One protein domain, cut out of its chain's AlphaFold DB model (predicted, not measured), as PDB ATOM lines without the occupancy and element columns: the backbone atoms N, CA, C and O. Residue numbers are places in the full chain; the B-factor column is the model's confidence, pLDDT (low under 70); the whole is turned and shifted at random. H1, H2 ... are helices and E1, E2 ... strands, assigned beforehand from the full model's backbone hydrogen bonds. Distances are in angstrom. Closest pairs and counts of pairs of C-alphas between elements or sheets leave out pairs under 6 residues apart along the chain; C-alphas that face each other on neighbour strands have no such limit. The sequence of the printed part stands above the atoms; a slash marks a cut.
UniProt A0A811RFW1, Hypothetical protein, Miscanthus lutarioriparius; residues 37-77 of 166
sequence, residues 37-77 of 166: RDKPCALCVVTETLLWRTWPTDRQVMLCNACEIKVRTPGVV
ATOM      1  N   ARG A  37     -39.602 -42.872 -24.787       65.50
ATOM      2  CA  ARG A  37     -40.234 -44.122 -25.191       65.50
ATOM      3  C   ARG A  37     -39.233 -44.731 -26.156       65.50
ATOM      4  O   ARG A  37     -39.021 -44.155 -27.214       65.50
ATOM      5  N   ASP A  38     -38.625 -45.849 -25.789       70.75
ATOM      6  CA  ASP A  38     -37.571 -46.491 -26.591       70.75
ATOM      7  C   ASP A  38     -38.107 -47.206 -27.848       70.75
ATOM      8  O   ASP A  38     -37.388 -47.952 -28.503       70.75
ATOM      9  N   LYS A  39     -39.383 -47.000 -28.200       84.69
ATOM     10  CA  LYS A  39     -40.019 -47.640 -29.354       84.69
ATOM     11  C   LYS A  39     -39.794 -46.791 -30.613       84.69
ATOM     12  O   LYS A  39     -40.244 -45.644 -30.613       84.69
ATOM     13  N   PRO A  40     -39.153 -47.321 -31.671       92.12
ATOM     14  CA  PRO A  40     -38.991 -46.614 -32.939       92.12
ATOM     15  C   PRO A  40     -40.312 -46.538 -33.722       92.12
ATOM     16  O   PRO A  40     -41.273 -47.254 -33.434       92.12
ATOM     17  N   CYS A  41     -40.363 -45.666 -34.729       93.06
ATOM     18  CA  CYS A  41     -41.478 -45.618 -35.677       93.06
ATOM     19  C   CYS A  41     -41.585 -46.935 -36.459       93.06
ATOM     20  O   CYS A  41     -40.604 -47.374 -37.048       93.06
ATOM     21  N   ALA A  42     -42.779 -47.517 -36.552       91.81
ATOM     22  CA  ALA A  42     -42.985 -48.771 -37.277       91.81
ATOM     23  C   ALA A  42     -42.757 -48.672 -38.800       91.81
ATOM     24  O   ALA A  42     -42.479 -49.682 -39.431       91.81
ATOM     25  N   LEU A  43     -42.863 -47.474 -39.394       90.12
ATOM     26  CA  LEU A  43     -42.723 -47.294 -40.848       90.12
ATOM     27  C   LEU A  43     -41.325 -46.854 -41.292       90.12
ATOM     28  O   LEU A  43     -40.862 -47.265 -42.346       90.12
ATOM     29  N   CYS A  44     -40.667 -45.980 -40.530       92.50
ATOM     30  CA  CYS A  44     -39.369 -45.412 -40.919       92.50
ATOM     31  C   CYS A  44     -38.280 -45.567 -39.855       92.50
ATOM     32  O   CYS A  44     -37.201 -45.005 -40.006       92.50
ATOM     33  N   VAL A  45     -38.564 -46.288 -38.766       91.44
ATOM     34  CA  VAL A  45     -37.607 -46.665 -37.709       91.44
ATOM     35  C   VAL A  45     -36.980 -45.482 -36.951       91.44
ATOM     36  O   VAL A  45     -36.176 -45.677 -36.046       91.44
ATOM     37  N   VAL A  46     -37.392 -44.239 -37.229       92.62
ATOM     38  CA  VAL A  46     -36.892 -43.065 -36.498       92.62
ATOM     39  C   VAL A  46     -37.186 -43.193 -35.006       92.62
ATOM     40  O   VAL A  46     -38.295 -43.555 -34.606       92.62
ATOM     41  N   THR A  47     -36.187 -42.878 -34.188       92.44
ATOM     42  CA  THR A  47     -36.261 -42.887 -32.717       92.44
ATOM     43  C   THR A  47     -36.540 -41.504 -32.137       92.44
ATOM     44  O   THR A  47     -36.801 -41.366 -30.943       92.44
ATOM     45  N   GLU A  48     -36.496 -40.469 -32.975       90.56
ATOM     46  CA  GLU A  48     -36.739 -39.085 -32.594       90.56
ATOM     47  C   GLU A  48     -37.845 -38.491 -33.464       90.56
ATOM     48  O   GLU A  48     -37.850 -38.598 -34.688       90.56
ATOM     49  N   THR A  49     -38.828 -37.878 -32.813       91.00
ATOM     50  CA  THR A  49     -39.924 -37.163 -33.466       91.00
ATOM     51  C   THR A  49     -40.488 -36.148 -32.485       91.00
ATOM     52  O   THR A  49     -40.548 -36.400 -31.278       91.00
ATOM     53  N   LEU A  50     -40.929 -34.998 -32.997       89.62
ATOM     54  CA  LEU A  50     -41.571 -33.954 -32.189       89.62
ATOM     55  C   LEU A  50     -42.837 -34.474 -31.499       89.62
ATOM     56  O   LEU A  50     -43.157 -34.087 -30.374       89.62
ATOM     57  N   LEU A  51     -43.552 -35.369 -32.182       90.56
ATOM     58  CA  LEU A  51     -44.769 -35.979 -31.686       90.56
ATOM     59  C   LEU A  51     -44.848 -37.438 -32.119       90.56
ATOM     60  O   LEU A  51     -44.632 -37.787 -33.280       90.56
ATOM     61  N   TRP A  52     -45.157 -38.279 -31.143       92.88
ATOM     62  CA  TRP A  52     -45.419 -39.692 -31.321       92.88
ATOM     63  C   TRP A  52     -46.923 -39.926 -31.441       92.88
ATOM     64  O   TRP A  52     -47.702 -39.399 -30.640       92.88
ATOM     65  N   ARG A  53     -47.316 -40.726 -32.428       92.31
ATOM     66  CA  ARG A  53     -48.701 -41.078 -32.757       92.31
ATOM     67  C   ARG A  53     -48.877 -42.590 -32.679       92.31
ATOM     68  O   ARG A  53     -47.893 -43.323 -32.658       92.31
ATOM     69  N   THR A  54     -50.117 -43.049 -32.624       91.00
ATOM     70  CA  THR A  54     -50.451 -44.477 -32.668       91.00
ATOM     71  C   THR A  54     -51.171 -44.809 -33.964       91.00
ATOM     72  O   THR A  54     -51.843 -43.938 -34.527       91.00
ATOM     73  N   TRP A  55     -51.057 -46.054 -34.423       87.44
ATOM     74  CA  TRP A  55     -51.860 -46.534 -35.544       87.44
ATOM     75  C   TRP A  55     -53.360 -46.401 -35.216       87.44
ATOM     76  O   TRP A  55     -53.737 -46.595 -34.056       87.44
ATOM     77  N   PRO A  56     -54.231 -46.059 -36.188       80.88
ATOM     78  CA  PRO A  56     -55.668 -45.915 -35.936       80.88
ATOM     79  C   PRO A  56     -56.298 -47.172 -35.319       80.88
ATOM     80  O   PRO A  56     -57.070 -47.070 -34.370       80.88
ATOM     81  N   THR A  57     -55.917 -48.347 -35.823       83.94
ATOM     82  CA  THR A  57     -56.433 -49.652 -35.377       83.94
ATOM     83  C   THR A  57     -55.668 -50.234 -34.187       83.94
ATOM     84  O   THR A  57     -56.249 -50.960 -33.389       83.94
ATOM     85  N   ASP A  58     -54.376 -49.918 -34.037       83.88
ATOM     86  CA  ASP A  58     -53.520 -50.525 -33.017       83.88
ATOM     87  C   ASP A  58     -52.699 -49.487 -32.236       83.88
ATOM     88  O   ASP A  58     -51.803 -48.811 -32.747       83.88
ATOM     89  N   ARG A  59     -52.975 -49.399 -30.934       85.12
ATOM     90  CA  ARG A  59     -52.296 -48.475 -30.017       85.12
ATOM     91  C   ARG A  59     -50.880 -48.912 -29.644       85.12
ATOM     92  O   ARG A  59     -50.133 -48.105 -29.088       85.12
ATOM     93  N   GLN A  60     -50.512 -50.163 -29.907       84.88
ATOM     94  CA  GLN A  60     -49.169 -50.689 -29.669       84.88
ATOM     95  C   GLN A  60     -48.182 -50.247 -30.751       84.88
ATOM     96  O   GLN A  60     -46.990 -50.093 -30.462       84.88
ATOM     97  N   VAL A  61     -48.685 -49.993 -31.961       87.56
ATOM     98  CA  VAL A  61     -47.899 -49.533 -33.104       87.56
ATOM     99  C   VAL A  61     -47.689 -48.027 -33.009       87.56
ATOM    100  O   VAL A  61     -48.631 -47.232 -33.058       87.56
ATOM    101  N   MET A  62     -46.423 -47.633 -32.879       92.50
ATOM    102  CA  MET A  62     -46.009 -46.240 -32.758       92.50
ATOM    103  C   MET A  62     -45.573 -45.686 -34.113       92.50
ATOM    104  O   MET A  62     -44.761 -46.283 -34.819       92.50
ATOM    105  N   LEU A  63     -46.073 -44.503 -34.452       93.25
ATOM    106  CA  LEU A  63     -45.728 -43.767 -35.662       93.25
ATOM    107  C   LEU A  63     -45.086 -42.428 -35.305       93.25
ATOM    108  O   LEU A  63     -45.470 -41.770 -34.332       93.25
ATOM    109  N   CYS A  64     -44.129 -41.995 -36.123       94.31
ATOM    110  CA  CYS A  64     -43.676 -40.613 -36.100       94.31
ATOM    111  C   CYS A  64     -44.718 -39.689 -36.750       94.31
ATOM    112  O   CYS A  64     -45.621 -40.140 -37.461       94.31
ATOM    113  N   ASN A  65     -44.570 -38.381 -36.532       93.94
ATOM    114  CA  ASN A  65     -45.520 -37.383 -37.022       93.94
ATOM    115  C   ASN A  65     -45.670 -37.405 -38.556       93.94
ATOM    116  O   ASN A  65     -46.777 -37.308 -39.070       93.94
ATOM    117  N   ALA A  66     -44.572 -37.583 -39.296       92.38
ATOM    118  CA  ALA A  66     -44.609 -37.623 -40.760       92.38
ATOM    119  C   ALA A  66     -45.293 -38.892 -41.297       92.38
ATOM    120  O   ALA A  66     -46.055 -38.837 -42.258       92.38
ATOM    121  N   CYS A  67     -45.029 -40.038 -40.668       91.06
ATOM    122  CA  CYS A  67     -45.597 -41.323 -41.063       91.06
ATOM    123  C   CYS A  67     -47.102 -41.401 -40.808       91.06
ATOM    124  O   CYS A  67     -47.818 -41.947 -41.637       91.06
ATOM    125  N   GLU A  68     -47.593 -40.814 -39.713       91.38
ATOM    126  CA  GLU A  68     -49.034 -40.716 -39.454       91.38
ATOM    127  C   GLU A  68     -49.771 -39.978 -40.580       91.38
ATOM    128  O   GLU A  68     -50.798 -40.460 -41.054       91.38
ATOM    129  N   ILE A  69     -49.249 -38.830 -41.024       88.50
ATOM    130  CA  ILE A  69     -49.885 -38.023 -42.076       88.50
ATOM    131  C   ILE A  69     -50.002 -38.842 -43.362       88.50
ATOM    132  O   ILE A  69     -51.085 -38.922 -43.928       88.50
ATOM    133  N   LYS A  70     -48.920 -39.529 -43.756       85.69
ATOM    134  CA  LYS A  70     -48.903 -40.399 -44.943       85.69
ATOM    135  C   LYS A  70     -49.939 -41.522 -44.873       85.69
ATOM    136  O   LYS A  70     -50.557 -41.827 -45.879       85.69
ATOM    137  N   VAL A  71     -50.134 -42.115 -43.693       83.19
ATOM    138  CA  VAL A  71     -51.122 -43.188 -43.468       83.19
ATOM    139  C   VAL A  71     -52.556 -42.657 -43.535       83.19
ATOM    140  O   VAL A  71     -53.468 -43.388 -43.905       83.19
ATOM    141  N   ARG A  72     -52.776 -41.397 -43.147       79.56
ATOM    142  CA  ARG A  72     -54.108 -40.779 -43.116       79.56
ATOM    143  C   ARG A  72     -54.525 -40.123 -44.424       79.56
ATOM    144  O   ARG A  72     -55.709 -39.841 -44.567       79.56
ATOM    145  N   THR A  73     -53.597 -39.849 -45.340       76.94
ATOM    146  CA  THR A  73     -53.923 -39.280 -46.650       76.94
ATOM    147  C   THR A  73     -54.653 -40.329 -47.498       76.94
ATOM    148  O   THR A  73     -54.029 -41.311 -47.905       76.94
ATOM    149  N   PRO A  74     -55.956 -40.152 -47.787       61.53
ATOM    150  CA  PRO A  74     -56.693 -41.079 -48.637       61.53
ATOM    151  C   PRO A  74     -56.089 -41.060 -50.046       61.53
ATOM    152  O   PRO A  74     -55.849 -39.986 -50.594       61.53
ATOM    153  N   GLY A  75     -55.828 -42.231 -50.629       60.22
ATOM    154  CA  GLY A  75     -55.332 -42.355 -52.007       60.22
ATOM    155  C   GLY A  75     -53.816 -42.510 -52.162       60.22
ATOM    156  O   GLY A  75     -53.357 -42.800 -53.263       60.22
ATOM    157  N   VAL A  76     -53.030 -42.408 -51.084       58.06
ATOM    158  CA  VAL A  76     -51.667 -42.958 -51.087       58.06
ATOM    159  C   VAL A  76     -51.795 -44.425 -50.710       58.06
ATOM    160  O   VAL A  76     -52.044 -44.750 -49.550       58.06
ATOM    161  N   VAL A  77     -51.663 -45.313 -51.696       50.66
ATOM    162  CA  VAL A  77     -51.501 -46.748 -51.452       50.66
ATOM    163  C   VAL A  77     -50.250 -46.899 -50.586       50.66
ATOM    164  O   VAL A  77     -49.119 -46.771 -51.055       50.66
TER     165      VAL A  77
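AT A GLANCE: This is residues 37 to 77 of the 166 residues of the protein "Hypothetical protein" of Miscanthus lutarioriparius (UniProt A0A811RFW1). With little regular structure, this is a small two-strand hairpin, E1 and E2, followed at once by one short helix, H1, after a long stretch without named elements, residues 37 to 51. The printed part has 41 residues, 14 of them, under half, in named elements, in the order E1, E2, H1; the class is mixed and the sheet antiparallel. It is compact, with a radius of gyration of the C-alphas of 9.8 A, yet elongated, spanning 31 by 18 by 14 A.

HOW THE PARTS SIT: E1, residues 52 to 54, and E2, residues 62 to 64, form a hairpin, antiparallel at 134 degrees. N 53 and O 63 are 2.9 A apart, within hydrogen-bond range. The closest C-alphas of E1 and H1, residues 65 to 72, are those of Trp 52 and Asn 65, 6.2 A apart. In H1 every O i to N i+4 pair is within hydrogen-bond range.

IN THESE COORDINATES: E1 begins at C-alpha 52 (-45.419, -39.692, -31.321) and measures 7.1 A; E2 measures 6.9 A. H1 measures 11.1 A, ending at C-alpha 72 (-54.108, -40.779, -43.116).

THE WHOLE: The farthest C-alphas, of Asp 38 and Gly 75, are 31.3 A apart. The printed part has no cut. The link E1 to E2 is short, E2 to H1 tight. Residues 37 and 74 to 77 have pLDDT under 70.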